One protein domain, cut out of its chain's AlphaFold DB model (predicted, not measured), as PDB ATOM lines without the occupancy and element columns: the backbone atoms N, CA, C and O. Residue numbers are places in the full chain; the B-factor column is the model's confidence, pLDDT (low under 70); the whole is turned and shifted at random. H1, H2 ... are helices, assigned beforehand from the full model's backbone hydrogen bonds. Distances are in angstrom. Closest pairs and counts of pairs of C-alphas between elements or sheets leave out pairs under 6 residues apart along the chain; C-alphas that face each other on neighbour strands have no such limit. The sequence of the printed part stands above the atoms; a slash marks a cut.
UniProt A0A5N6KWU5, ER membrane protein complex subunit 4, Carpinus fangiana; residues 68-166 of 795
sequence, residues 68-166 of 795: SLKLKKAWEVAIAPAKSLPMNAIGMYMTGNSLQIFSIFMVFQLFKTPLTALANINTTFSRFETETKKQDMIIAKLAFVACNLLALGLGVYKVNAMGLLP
ATOM      1  N   SER A  68      58.220  60.018 -60.215       83.38
ATOM      2  CA  SER A  68      58.595  59.885 -58.796       83.38
ATOM      3  C   SER A  68      57.477  60.304 -57.823       83.38
ATOM      4  O   SER A  68      57.368  59.758 -56.720       83.38
ATOM      5  N   LEU A  69      56.628  61.261 -58.220       85.00
ATOM      6  CA  LEU A  69      55.471  61.717 -57.443       85.00
ATOM      7  C   LEU A  69      54.300  60.732 -57.559       85.00
ATOM      8  O   LEU A  69      53.675  60.423 -56.543       85.00
ATOM      9  N   LYS A  70      54.052  60.170 -58.753       84.94
ATOM     10  CA  LYS A  70      53.082  59.079 -58.953       84.94
ATOM     11  C   LYS A  70      53.432  57.866 -58.102       84.94
ATOM     12  O   LYS A  70      52.555  57.369 -57.408       84.94
ATOM     13  N   LEU A  71      54.699  57.440 -58.077       85.81
ATOM     14  CA  LEU A  71      55.138  56.298 -57.266       85.81
ATOM     15  C   LEU A  71      54.915  56.551 -55.766       85.81
ATOM     16  O   LEU A  71      54.354  55.703 -55.075       85.81
ATOM     17  N   LYS A  72      55.267  57.743 -55.262       87.94
ATOM     18  CA  LYS A  72      54.982  58.133 -53.867       87.94
ATOM     19  C   LYS A  72      53.478  58.107 -53.563       87.94
ATOM     20  O   LYS A  72      53.086  57.606 -52.512       87.94
ATOM     21  N   LYS A  73      52.631  58.579 -54.484       89.38
ATOM     22  CA  LYS A  73      51.171  58.542 -54.310       89.38
ATOM     23  C   LYS A  73      50.601  57.122 -54.392       89.38
ATOM     24  O   LYS A  73      49.743  56.781 -53.582       89.38
ATOM     25  N   ALA A  74      51.112  56.282 -55.289       89.75
ATOM     26  CA  ALA A  74      50.745  54.872 -55.397       89.75
ATOM     27  C   ALA A  74      51.065  54.104 -54.102       89.75
ATOM     28  O   ALA A  74      50.244  53.309 -53.656       89.75
ATOM     29  N   TRP A  75      52.190  54.399 -53.440       90.25
ATOM     30  CA  TRP A  75      52.509  53.856 -52.114       90.25
ATOM     31  C   TRP A  75      51.578  54.363 -51.000       90.25
ATOM     32  O   TRP A  75      51.158  53.575 -50.152       90.25
ATOM     33  N   GLU A  76      51.184  55.643 -51.002       90.94
ATOM     34  CA  GLU A  76      50.173  56.146 -50.054       90.94
ATOM     35  C   GLU A  76      48.804  55.469 -50.230       90.94
ATOM     36  O   GLU A  76      48.133  55.194 -49.233       90.94
ATOM     37  N   VAL A  77      48.403  55.203 -51.480       90.38
ATOM     38  CA  VAL A  77      47.164  54.488 -51.836       90.38
ATOM     39  C   VAL A  77      47.266  53.004 -51.472       90.38
ATOM     40  O   VAL A  77      46.335  52.463 -50.882       90.38
ATOM     41  N   ALA A  78      48.410  52.362 -51.725       90.69
ATOM     42  CA  ALA A  78      48.646  50.962 -51.378       90.69
ATOM     43  C   ALA A  78      48.499  50.687 -49.872       90.69
ATOM     44  O   ALA A  78      47.940  49.668 -49.476       90.69
ATOM     45  N   ILE A  79      48.952  51.625 -49.035       90.62
ATOM     46  CA  ILE A  79      48.897  51.536 -47.567       90.62
ATOM     47  C   ILE A  79      47.533  52.013 -47.012       90.62
ATOM     48  O   ILE A  79      47.246  51.831 -45.829       90.62
ATOM     49  N   ALA A  80      46.650  52.599 -47.830       89.62
ATOM     50  CA  ALA A  80      45.366  53.132 -47.362       89.62
ATOM     51  C   ALA A  80      44.458  52.096 -46.654       89.62
ATOM     52  O   ALA A  80      43.945  52.439 -45.586       89.62
ATOM     53  N   PRO A  81      44.307  50.835 -47.123       87.88
ATOM     54  CA  PRO A  81      43.518  49.822 -46.415       87.88
ATOM     55  C   PRO A  81      44.076  49.489 -45.025       87.88
ATOM     56  O   PRO A  81      43.314  49.289 -44.085       87.88
ATOM     57  N   ALA A  82      45.401  49.514 -44.840       88.50
ATOM     58  CA  ALA A  82      46.004  49.264 -43.528       88.50
ATOM     59  C   ALA A  82      45.631  50.333 -42.483       88.50
ATOM     60  O   ALA A  82      45.658  50.059 -41.285       88.50
ATOM     61  N   LYS A  83      45.248  51.543 -42.919       89.12
ATOM     62  CA  LYS A  83      44.839  52.647 -42.037       89.12
ATOM     63  C   LYS A  83      43.383  52.555 -41.567       89.12
ATOM     64  O   LYS A  83      43.053  53.213 -40.587       89.12
ATOM     65  N   SER A  84      42.523  51.757 -42.211       86.00
ATOM     66  CA  SER A  84      41.158  51.496 -41.719       86.00
ATOM     67  C   SER A  84      41.090  50.317 -40.742       86.00
ATOM     68  O   SER A  84      40.178  50.265 -39.914       86.00
ATOM     69  N   LEU A  85      42.087  49.421 -40.762       88.19
ATOM     70  CA  LEU A  85      42.184  48.276 -39.847       88.19
ATOM     71  C   LEU A  85      42.007  48.627 -38.361       88.19
ATOM     72  O   LEU A  85      41.267  47.896 -37.707       88.19
ATOM     73  N   PRO A  86      42.599  49.704 -37.795       88.31
ATOM     74  CA  PRO A  86      42.430  50.008 -36.374       88.31
ATOM     75  C   PRO A  86      40.977  50.329 -36.013       88.31
ATOM     76  O   PRO A  86      40.500  49.894 -34.971       88.31
ATOM     77  N   MET A  87      40.246  51.030 -36.887       85.69
ATOM     78  CA  MET A  87      38.835  51.357 -36.656       85.69
ATOM     79  C   MET A  87      37.963  50.094 -36.706       85.69
ATOM     80  O   MET A  87      37.121  49.885 -35.834       85.69
ATOM     81  N   ASN A  88      38.234  49.203 -37.665       87.38
ATOM     82  CA  ASN A  88      37.565  47.905 -37.764       87.38
ATOM     83  C   ASN A  88      37.888  47.000 -36.559       87.38
ATOM     84  O   ASN A  88      36.992  46.371 -36.003       87.38
ATOM     85  N   ALA A  89      39.145  46.968 -36.105       87.50
ATOM     86  CA  ALA A  89      39.571  46.185 -34.947       87.50
ATOM     87  C   ALA A  89      38.960  46.697 -33.629       87.50
ATOM     88  O   ALA A  89      38.513  45.894 -32.811       87.50
ATOM     89  N   ILE A  90      38.873  48.019 -33.437       87.38
ATOM     90  CA  ILE A  90      38.216  48.624 -32.267       87.38
ATOM     91  C   ILE A  90      36.714  48.306 -32.271       87.38
ATOM     92  O   ILE A  90      36.184  47.876 -31.248       87.38
ATOM     93  N   GLY A  91      36.031  48.407 -33.418       85.38
ATOM     94  CA  GLY A  91      34.630  47.984 -33.527       85.38
ATOM     95  C   GLY A  91      34.437  46.493 -33.206       85.38
ATOM     96  O   GLY A  91      33.531  46.135 -32.454       85.38
ATOM     97  N   MET A  92      35.335  45.621 -33.678       83.50
ATOM     98  CA  MET A  92      35.323  44.183 -33.372       83.50
ATOM     99  C   MET A  92      35.570  43.862 -31.892       83.50
ATOM    100  O   MET A  92      35.101  42.823 -31.419       83.50
ATOM    101  N   TYR A  93      36.313  44.717 -31.185       85.44
ATOM    102  CA  TYR A  93      36.538  44.628 -29.745       85.44
ATOM    103  C   TYR A  93      35.283  45.060 -28.969       85.44
ATOM    104  O   TYR A  93      34.775  44.299 -28.150       85.44
ATOM    105  N   MET A  94      34.723  46.234 -29.286       81.69
ATOM    106  CA  MET A  94      33.565  46.789 -28.569       81.69
ATOM    107  C   MET A  94      32.252  46.032 -28.820       81.69
ATOM    108  O   MET A  94      31.393  46.003 -27.947       81.69
ATOM    109  N   THR A  95      32.098  45.389 -29.980       80.06
ATOM    110  CA  THR A  95      30.871  44.646 -30.338       80.06
ATOM    111  C   THR A  95      30.756  43.283 -29.623       80.06
ATOM    112  O   THR A  95      29.715  42.631 -29.684       80.06
ATOM    113  N   GLY A  96      31.806  42.830 -28.923       81.88
ATOM    114  CA  GLY A  96      31.816  41.541 -28.219       81.88
ATOM    115  C   GLY A  96      31.661  40.331 -29.155       81.88
ATOM    116  O   GLY A  96      31.772  40.457 -30.375       81.88
ATOM    117  N   ASN A  97      31.427  39.142 -28.593       83.25
ATOM    118  CA  ASN A  97      31.226  37.896 -29.358       83.25
ATOM    119  C   ASN A  97      29.751  37.442 -29.397       83.25
ATOM    120  O   ASN A  97      29.462  36.303 -29.744       83.25
ATOM    121  N   SER A  98      28.808  38.323 -29.048       84.75
ATOM    122  CA  SER A  98      27.375  38.029 -29.143       84.75
ATOM    123  C   SER A  98      26.892  38.114 -30.598       84.75
ATOM    124  O   SER A  98      27.239  39.046 -31.334       84.75
ATOM    125  N   LEU A  99      26.065  37.149 -31.006       82.44
ATOM    126  CA  LEU A  99      25.386  37.155 -32.300       82.44
ATOM    127  C   LEU A  99      24.227  38.160 -32.263       82.44
ATOM    128  O   LEU A  99      23.125  37.862 -31.812       82.44
ATOM    129  N   GLN A 100      24.503  39.374 -32.736       85.81
ATOM    130  CA  GLN A 100      23.548  40.471 -32.860       85.81
ATOM    131  C   GLN A 100      23.500  40.922 -34.321       85.81
ATOM    132  O   GLN A 100      24.501  40.846 -35.032       85.81
ATOM    133  N   ILE A 101      22.368  41.465 -34.773       88.06
ATOM    134  CA  ILE A 101      22.217  41.938 -36.162       88.06
ATOM    135  C   ILE A 101      23.311  42.945 -36.570       88.06
ATOM    136  O   ILE A 101      23.845  42.878 -37.677       88.06
ATOM    137  N   PHE A 102      23.716  43.816 -35.641       84.94
ATOM    138  CA  PHE A 102      24.811  44.767 -35.827       84.94
ATOM    139  C   PHE A 102      26.172  44.077 -36.016       84.94
ATOM    140  O   PHE A 102      26.957  44.493 -36.868       84.94
ATOM    141  N   SER A 103      26.443  42.998 -35.273       86.62
ATOM    142  CA  SER A 103      27.717  42.281 -35.354       86.62
ATOM    143  C   SER A 103      27.843  41.499 -36.668       86.62
ATOM    144  O   SER A 103      28.902  41.532 -37.300       86.62
ATOM    145  N   ILE A 104      26.737  40.930 -37.159       88.00
ATOM    146  CA  ILE A 104      26.648  40.298 -38.486       88.00
ATOM    147  C   ILE A 104      26.855  41.335 -39.606       88.00
ATOM    148  O   ILE A 104      27.664  41.116 -40.509       88.00
ATOM    149  N   PHE A 105      26.178  42.491 -39.541       89.31
ATOM    150  CA  PHE A 105      26.325  43.558 -40.541       89.31
ATOM    151  C   PHE A 105      27.753  44.128 -40.588       89.31
ATOM    152  O   PHE A 105      28.313  44.314 -41.673       89.31
ATOM    153  N   MET A 106      28.377  44.344 -39.424       88.06
ATOM    154  CA  MET A 106      29.769  44.788 -39.342       88.06
ATOM    155  C   MET A 106      30.716  43.794 -40.032       88.06
ATOM    156  O   MET A 106      31.559  44.196 -40.836       88.06
ATOM    157  N   VAL A 107      30.564  42.498 -39.746       88.75
ATOM    158  CA  VAL A 107      31.377  41.435 -40.353       88.75
ATOM    159  C   VAL A 107      31.159  41.364 -41.868       88.75
ATOM    160  O   VAL A 107      32.132  41.285 -42.616       88.75
ATOM    161  N   PHE A 108      29.920  41.488 -42.352       90.38
ATOM    162  CA  PHE A 108      29.640  41.547 -43.791       90.38
ATOM    163  C   PHE A 108      30.395  42.693 -44.485       90.38
ATOM    164  O   PHE A 108      31.055  42.472 -45.503       90.38
ATOM    165  N   GLN A 109      30.372  43.904 -43.919       87.62
ATOM    166  CA  GLN A 109      31.094  45.046 -44.489       87.62
ATOM    167  C   GLN A 109      32.624  44.885 -44.397       87.62
ATOM    168  O   GLN A 109      33.345  45.327 -45.302       87.62
ATOM    169  N   LEU A 110      33.122  44.205 -43.356       88.12
ATOM    170  CA  LEU A 110      34.537  43.868 -43.170       88.12
ATOM    171  C   LEU A 110      35.071  42.900 -44.240       88.12
ATOM    172  O   LEU A 110      36.234  43.019 -44.610       88.12
ATOM    173  N   PHE A 111      34.238  42.010 -44.794       91.62
ATOM    174  CA  PHE A 111      34.589  41.208 -45.976       91.62
ATOM    175  C   PHE A 111      34.336  41.942 -47.294       91.62
ATOM    176  O   PHE A 111      35.184  41.921 -48.187       91.62
ATOM    177  N   LYS A 112      33.189  42.620 -47.433       91.75
ATOM    178  CA  LYS A 112      32.802  43.294 -48.680       91.75
ATOM    179  C   LYS A 112      33.831  44.339 -49.112       91.75
ATOM    180  O   LYS A 112      34.166  44.396 -50.290       91.75
ATOM    181  N   THR A 113      34.355  45.127 -48.171       91.12
ATOM    182  CA  THR A 113      35.305  46.217 -48.456       91.12
ATOM    183  C   THR A 113      36.632  45.734 -49.074       91.12
ATOM    184  O   THR A 113      36.970  46.212 -50.157       91.12
ATOM    185  N   PRO A 114      37.392  44.789 -48.478       92.38
ATOM    186  CA  PRO A 114      38.611  44.275 -49.104       92.38
ATOM    187  C   PRO A 114      38.335  43.470 -50.380       92.38
ATOM    188  O   PRO A 114      39.142  43.528 -51.303       92.38
ATOM    189  N   LEU A 115      37.200  42.766 -50.491       93.88
ATOM    190  CA  LEU A 115      36.854  42.032 -51.715       93.88
ATOM    191  C   LEU A 115      36.593  42.973 -52.904       93.88
ATOM    192  O   LEU A 115      37.132  42.746 -53.989       93.88
ATOM    193  N   THR A 116      35.838  44.063 -52.720       92.12
ATOM    194  CA  THR A 116      35.633  45.054 -53.792       92.12
ATOM    195  C   THR A 116      36.900  45.855 -54.091       92.12
ATOM    196  O   THR A 116      37.119  46.208 -55.252       92.12
ATOM    197  N   ALA A 117      37.760  46.096 -53.096       91.44
ATOM    198  CA  ALA A 117      39.070  46.715 -53.289       91.44
ATOM    199  C   ALA A 117      40.013  45.834 -54.130       91.44
ATOM    200  O   ALA A 117      40.639  46.331 -55.065       91.44
ATOM    201  N   LEU A 118      40.077  44.527 -53.849       92.38
ATOM    202  CA  LEU A 118      40.863  43.561 -54.624       92.38
ATOM    203  C   LEU A 118      40.359  43.443 -56.071       92.38
ATOM    204  O   LEU A 118      41.166  43.500 -56.998       92.38
ATOM    205  N   ALA A 119      39.039  43.364 -56.282       92.69
ATOM    206  CA  ALA A 119      38.449  43.337 -57.625       92.69
ATOM    207  C   ALA A 119      38.762  44.612 -58.439       92.69
ATOM    208  O   ALA A 119      39.054  44.539 -59.632       92.69
ATOM    209  N   ASN A 120      38.768  45.779 -57.786       91.94
ATOM    210  CA  ASN A 120      39.031  47.085 -58.403       91.94
ATOM    211  C   ASN A 120      40.502  47.539 -58.315       91.94
ATOM    212  O   ASN A 120      40.804  48.730 -58.441       91.94
ATOM    213  N   ILE A 121      41.453  46.616 -58.138       90.19
ATOM    214  CA  ILE A 121      42.877  46.975 -58.086       90.19
ATOM    215  C   ILE A 121      43.352  47.640 -59.390       90.19
ATOM    216  O   ILE A 121      44.043  48.657 -59.357       90.19
ATOM    217  N   ASN A 122      42.933  47.135 -60.554       89.50
ATOM    218  CA  ASN A 122      43.384  47.670 -61.843       89.50
ATOM    219  C   ASN A 122      42.812  49.066 -62.140       89.50
ATOM    220  O   ASN A 122      43.534  49.921 -62.648       89.50
ATOM    221  N   THR A 123      41.561  49.343 -61.760       88.69
ATOM    222  CA  THR A 123      40.947  50.676 -61.902       88.69
ATOM    223  C   THR A 123      41.509  51.688 -60.899       88.69
ATOM    224  O   THR A 123      41.584  52.875 -61.208       88.69
ATOM    225  N   THR A 124      41.972  51.223 -59.733       87.19
ATOM    226  CA  THR A 124      42.640  52.058 -58.720       87.19
ATOM    227  C   THR A 124      44.056  52.463 -59.147       87.19
ATOM    228  O   THR A 124      44.448  53.616 -58.965       87.19
ATOM    229  N   PHE A 125      44.836  51.542 -59.726       87.62
ATOM    230  CA  PHE A 125      46.239  51.794 -60.077       87.62
ATOM    231  C   PHE A 125      46.467  52.354 -61.490       87.62
ATOM    232  O   PHE A 125      47.483  53.017 -61.693       87.62
ATOM    233  N   SER A 126      45.534  52.196 -62.438       84.88
ATOM    234  CA  SER A 126      45.675  52.718 -63.814       84.88
ATOM    235  C   SER A 126      45.937  54.229 -63.886       84.88
ATOM    236  O   SER A 126      46.607  54.706 -64.798       84.88
ATOM    237  N   ARG A 127      45.482  54.998 -62.885       81.44
ATOM    238  CA  ARG A 127      45.743  56.444 -62.753       81.44
ATOM    239  C   ARG A 127      47.210  56.797 -62.452       81.44
ATOM    240  O   ARG A 127      47.568  57.971 -62.526       81.44
ATOM    241  N   PHE A 128      48.049  55.814 -62.117       81.88
ATOM    242  CA  PHE A 128      49.455  55.995 -61.737       81.88
ATOM    243  C   PHE A 128      50.447  55.263 -62.655       81.88
ATOM    244  O   PHE A 128      51.653  55.396 -62.459       81.88
ATOM    245  N   GLU A 129      49.972  54.510 -63.648       78.25
ATOM    246  CA  GLU A 129      50.826  53.725 -64.543       78.25
ATOM    247  C   GLU A 129      51.482  54.593 -65.633       78.25
ATOM    248  O   GLU A 129      50.827  55.388 -66.308       78.25
ATOM    249  N   THR A 130      52.792  54.416 -65.829       73.31
ATOM    250  CA  THR A 130      53.553  54.928 -66.981       73.31
ATOM    251  C   THR A 130      54.514  53.871 -67.503       73.31
ATOM    252  O   THR A 130      55.081  53.105 -66.722       73.31
ATOM    253  N   GLU A 131      54.713  53.843 -68.827       68.31
ATOM    254  CA  GLU A 131      55.608  52.903 -69.528       68.31
ATOM    255  C   GLU A 131      56.977  52.767 -68.847       68.31
ATOM    256  O   GLU A 131      57.428  51.657 -68.571       68.31
ATOM    257  N   THR A 132      57.587  53.897 -68.484       67.69
ATOM    258  CA  THR A 132      58.922  54.007 -67.878       67.69
ATOM    259  C   THR A 132      59.096  53.260 -66.556       67.69
ATOM    260  O   THR A 132      60.227  52.920 -66.212       67.69
ATOM    261  N   LYS A 133      58.025  53.042 -65.779       70.25
ATOM    262  CA  LYS A 133      58.125  52.591 -64.377       70.25
ATOM    263  C   LYS A 133      57.095  51.542 -63.938       70.25
ATOM    264  O   LYS A 133      56.865  51.362 -62.742       70.25
ATOM    265  N   LYS A 134      56.547  50.764 -64.881       74.88
ATOM    266  CA  LYS A 134      55.609  49.654 -64.599       74.88
ATOM    267  C   LYS A 134      56.099  48.676 -63.514       74.88
ATOM    268  O   LYS A 134      55.291  48.255 -62.694       74.88
ATOM    269  N   GLN A 135      57.395  48.339 -63.470       78.00
ATOM    270  CA  GLN A 135      57.947  47.373 -62.502       78.00
ATOM    271  C   GLN A 135      57.857  47.849 -61.041       78.00
ATOM    272  O   GLN A 135      57.344  47.111 -60.200       78.00
ATOM    273  N   ASP A 136      58.266  49.084 -60.734       76.69
ATOM    274  CA  ASP A 136      58.232  49.630 -59.363       76.69
ATOM    275  C   ASP A 136      56.793  49.674 -58.800       76.69
ATOM    276  O   ASP A 136      56.574  49.506 -57.597       76.69
ATOM    277  N   MET A 137      55.794  49.841 -59.677       81.62
ATOM    278  CA  MET A 137      54.369  49.852 -59.319       81.62
ATOM    279  C   MET A 137      53.819  48.464 -58.955       81.62
ATOM    280  O   MET A 137      52.844  48.381 -58.207       81.62
ATOM    281  N   ILE A 138      54.432  47.365 -59.420       87.38
ATOM    282  CA  ILE A 138      54.009  45.997 -59.055       87.38
ATOM    283  C   ILE A 138      54.179  45.776 -57.547       87.38
ATOM    284  O   ILE A 138      53.317  45.169 -56.915       87.38
ATOM    285  N   ILE A 139      55.233  46.337 -56.947       89.75
ATOM    286  CA  ILE A 139      55.483  46.239 -55.502       89.75
ATOM    287  C   ILE A 139      54.380  46.970 -54.714       89.75
ATOM    288  O   ILE A 139      53.871  46.435 -53.729       89.75
ATOM    289  N   ALA A 140      53.933  48.140 -55.187       89.75
ATOM    290  CA  ALA A 140      52.809  48.864 -54.589       89.75
ATOM    291  C   ALA A 140      51.470  48.108 -54.748       89.75
ATOM    292  O   ALA A 140      50.686  48.048 -53.799       89.75
ATOM    293  N   LYS A 141      51.223  47.461 -55.901       90.38
ATOM    294  CA  LYS A 141      50.060  46.571 -56.089       90.38
ATOM    295  C   LYS A 141      50.091  45.380 -55.121       90.38
ATOM    296  O   LYS A 141      49.080  45.090 -54.488       90.38
ATOM    297  N   LEU A 142      51.242  44.723 -54.951       91.62
ATOM    298  CA  LEU A 142      51.407  43.609 -54.008       91.62
ATOM    299  C   LEU A 142      51.195  44.044 -52.551       91.62
ATOM    300  O   LEU A 142      50.511  43.345 -51.805       91.62
ATOM    301  N   ALA A 143      51.702  45.217 -52.155       91.75
ATOM    302  CA  ALA A 143      51.453  45.782 -50.830       91.75
ATOM    303  C   ALA A 143      49.951  46.028 -50.584       91.75
ATOM    304  O   ALA A 143      49.427  45.642 -49.541       91.75
ATOM    305  N   PHE A 144      49.234  46.581 -51.569       93.12
ATOM    306  CA  PHE A 144      47.781  46.767 -51.496       93.12
ATOM    307  C   PHE A 144      47.020  45.440 -51.358       93.12
ATOM    308  O   PHE A 144      46.100  45.342 -50.542       93.12
ATOM    309  N   VAL A 145      47.411  44.399 -52.104       94.06
ATOM    310  CA  VAL A 145      46.832  43.050 -51.956       94.06
ATOM    311  C   VAL A 145      47.075  42.515 -50.543       94.06
ATOM    312  O   VAL A 145      46.124  42.101 -49.885       94.06
ATOM    313  N   ALA A 146      48.308  42.595 -50.035       93.88
ATOM    314  CA  ALA A 146      48.657  42.127 -48.695       93.88
ATOM    315  C   ALA A 146      47.858  42.844 -47.587       93.88
ATOM    316  O   ALA A 146      47.350  42.189 -46.678       93.88
ATOM    317  N   CYS A 147      47.670  44.166 -47.680       91.88
ATOM    318  CA  CYS A 147      46.863  44.918 -46.713       91.88
ATOM    319  C   CYS A 147      45.378  44.507 -46.724       91.88
ATOM    320  O   CYS A 147      44.764  44.419 -45.660       91.88
ATOM    321  N   ASN A 148      44.801  44.219 -47.897       93.31
ATOM    322  CA  ASN A 148      43.417  43.740 -48.002       93.31
ATOM    323  C   ASN A 148      43.263  42.276 -47.552       93.31
ATOM    324  O   ASN A 148      42.264  41.940 -46.918       93.31
ATOM    325  N   LEU A 149      44.256  41.414 -47.798       93.69
ATOM    326  CA  LEU A 149      44.279  40.047 -47.264       93.69
ATOM    327  C   LEU A 149      44.390  40.031 -45.732       93.69
ATOM    328  O   LEU A 149      43.750  39.205 -45.089       93.69
ATOM    329  N   LEU A 150      45.131  40.971 -45.134       91.50
ATOM    330  CA  LEU A 150      45.203  41.117 -43.676       91.50
ATOM    331  C   LEU A 150      43.855  41.580 -43.089       91.50
ATOM    332  O   LEU A 150      43.422  41.051 -42.066       91.50
ATOM    333  N   ALA A 151      43.137  42.482 -43.774       89.56
ATOM    334  CA  ALA A 151      41.758  42.847 -43.417       89.56
ATOM    335  C   ALA A 151      40.800  41.642 -43.474       89.56
ATOM    336  O   ALA A 151      40.000  41.440 -42.562       89.56
ATOM    337  N   LEU A 152      40.916  40.820 -44.520       92.44
ATOM    338  CA  LEU A 152      40.111  39.614 -44.704       92.44
ATOM    339  C   LEU A 152      40.421  38.562 -43.625       92.44
ATOM    340  O   LEU A 152      39.498  38.005 -43.038       92.44
ATOM    341  N   GLY A 153      41.698  38.343 -43.296       92.06
ATOM    342  CA  GLY A 153      42.123  37.440 -42.217       92.06
ATOM    343  C   GLY A 153      41.626  37.873 -40.832       92.06
ATOM    344  O   GLY A 153      41.171  37.035 -40.055       92.06
ATOM    345  N   LEU A 154      41.621  39.181 -40.550       89.56
ATOM    346  CA  LEU A 154      41.006  39.750 -39.345       89.56
ATOM    347  C   LEU A 154      39.487  39.482 -39.300       89.56
ATOM    348  O   LEU A 154      38.945  39.167 -38.241       89.56
ATOM    349  N   GLY A 155      38.816  39.536 -40.457       90.69
ATOM    350  CA  GLY A 155      37.425  39.111 -40.618       90.69
ATOM    351  C   GLY A 155      37.216  37.628 -40.304       90.69
ATOM    352  O   GLY A 155      36.378  37.303 -39.468       90.69
ATOM    353  N   VAL A 156      38.008  36.727 -40.899       92.19
ATOM    354  CA  VAL A 156      37.926  35.269 -40.656       92.19
ATOM    355  C   VAL A 156      38.139  34.943 -39.177       92.19
ATOM    356  O   VAL A 156      37.368  34.174 -38.605       92.19
ATOM    357  N   TYR A 157      39.114  35.589 -38.530       90.38
ATOM    358  CA  TYR A 157      39.325  35.476 -37.086       90.38
ATOM    359  C   TYR A 157      38.071  35.865 -36.284       90.38
ATOM    360  O   TYR A 157      37.707  35.159 -35.342       90.38
ATOM    361  N   LYS A 158      37.360  36.937 -36.670       90.06
ATOM    362  CA  LYS A 158      36.124  37.338 -35.979       90.06
ATOM    363  C   LYS A 158      34.961  36.377 -36.222       90.06
ATOM    364  O   LYS A 158      34.252  36.084 -35.268       90.06
ATOM    365  N   VAL A 159      34.783  35.859 -37.442       89.88
ATOM    366  CA  VAL A 159      33.747  34.847 -37.753       89.88
ATOM    367  C   VAL A 159      33.982  33.572 -36.939       89.88
ATOM    368  O   VAL A 159      33.043  33.034 -36.356       89.88
ATOM    369  N   ASN A 160      35.242  33.142 -36.813       90.88
ATOM    370  CA  ASN A 160      35.624  32.021 -35.955       90.88
ATOM    371  C   ASN A 160      35.328  32.316 -34.470       90.88
ATOM    372  O   ASN A 160      34.708  31.507 -33.790       90.88
ATOM    373  N   ALA A 161      35.685  33.508 -33.979       85.81
ATOM    374  CA  ALA A 161      35.400  33.942 -32.605       85.81
ATOM    375  C   ALA A 161      33.900  34.179 -32.306       85.81
ATOM    376  O   ALA A 161      33.528  34.310 -31.140       85.81
ATOM    377  N   MET A 162      33.049  34.246 -33.335       85.44
ATOM    378  CA  MET A 162      31.584  34.288 -33.234       85.44
ATOM    379  C   MET A 162      30.921  32.901 -33.347       85.44
ATOM    380  O   MET A 162      29.704  32.821 -33.211       85.44
ATOM    381  N   GLY A 163      31.674  31.829 -33.627       86.38
ATOM    382  CA  GLY A 163      31.105  30.493 -33.863       86.38
ATOM    383  C   GLY A 163      30.311  30.375 -35.172       86.38
ATOM    384  O   GLY A 163      29.345  29.626 -35.237       86.38
ATOM    385  N   LEU A 164      30.674  31.151 -36.202       86.00
ATOM    386  CA  LEU A 164      29.975  31.194 -37.498       86.00
ATOM    387  C   LEU A 164      30.699  30.434 -38.629       86.00
ATOM    388  O   LEU A 164      30.218  30.420 -39.761       86.00
ATOM    389  N   LEU A 165      31.859  29.828 -38.354       88.94
ATOM    390  CA  LEU A 165      32.506  28.872 -39.262       88.94
ATOM    391  C   LEU A 165      32.139  27.445 -38.825       88.94
ATOM    392  O   LEU A 165      32.173  27.199 -37.623       88.94
ATOM    393  N   PRO A 166      31.868  26.504 -39.753       86.44
ATOM    394  CA  PRO A 166      31.537  25.116 -39.422       86.44
ATOM    395  C   PRO A 166      32.801  24.305 -39.072       86.44
ATOM    396  O   PRO A 166      33.211  23.393 -39.796       86.44
TER     397      PRO A 166
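What this domain is: This is residues 68 to 166 of the 795 residues of the protein "ER membrane protein complex subunit 4" of Carpinus fangiana (UniProt A0A5N6KWU5). This is a long, rod-like bundle of three helical columns side by side: H1 and H2 end to end make one, H3 with H4 slanting off its end runs back as the second, and the long H5 is the third. The printed part has 99 residues with five named helices, H1 to H5 in order, and no named strand; its class is all helix. It is loose, with a radius of gyration of the C-alphas of 16.0 A, and spans 52 by 23 by 16 A.

How they stand to each other: Start with H1, residues 68 to 78, and H2, residues 80 to 94, which meet only through their link. Next come H3, residues 101 to 119, and H4, residues 121 to 128; look at Lys 70 and Phe 128, whose C-alphas, 5.5 A apart, are the closest where H1 and H4 touch. The hub is H5, residues 131 to 161, with a kink of 36 degrees near residue 138. Its residues 136 to 147 touch H1, closest at the C-alphas of Ala 78 and Phe 144, 4.3 A apart. Its residues 144 to 158 touch H2, the same way at a shallow tilt of 8 degrees, closest at C-alphas 82 and 147, 5.5 A apart. Its residues 145 to 159 touch H3, opposite ways at a shallow tilt of 20 degrees, closest at C-alphas 114 and 148, 5.0 A apart. H2, H3 and H5 form an up and down bundle, each running against the one before. Every O i to N i+4 pair is within hydrogen-bond range in H1, against 7 of 11 in H2, 14 of 15 in H3, 2 of 4 in H4 and 22 of 27 in H5.

Where its parts are: Find C-alpha 68 at (58.595, 59.885, -58.796), where H1 begins; H2 then covers 23.1 A and H3 26.9 A. From C-alpha 131, H5 runs 46.2 A to C-alpha 161 at (35.400, 33.942, -32.605).

The domain as a whole: The C-alphas farthest apart, Ser 98 and Thr 132, are 52.4 A apart. The printed part has no cut and no long link, and pLDDT is under 70 at residues 131 to 132.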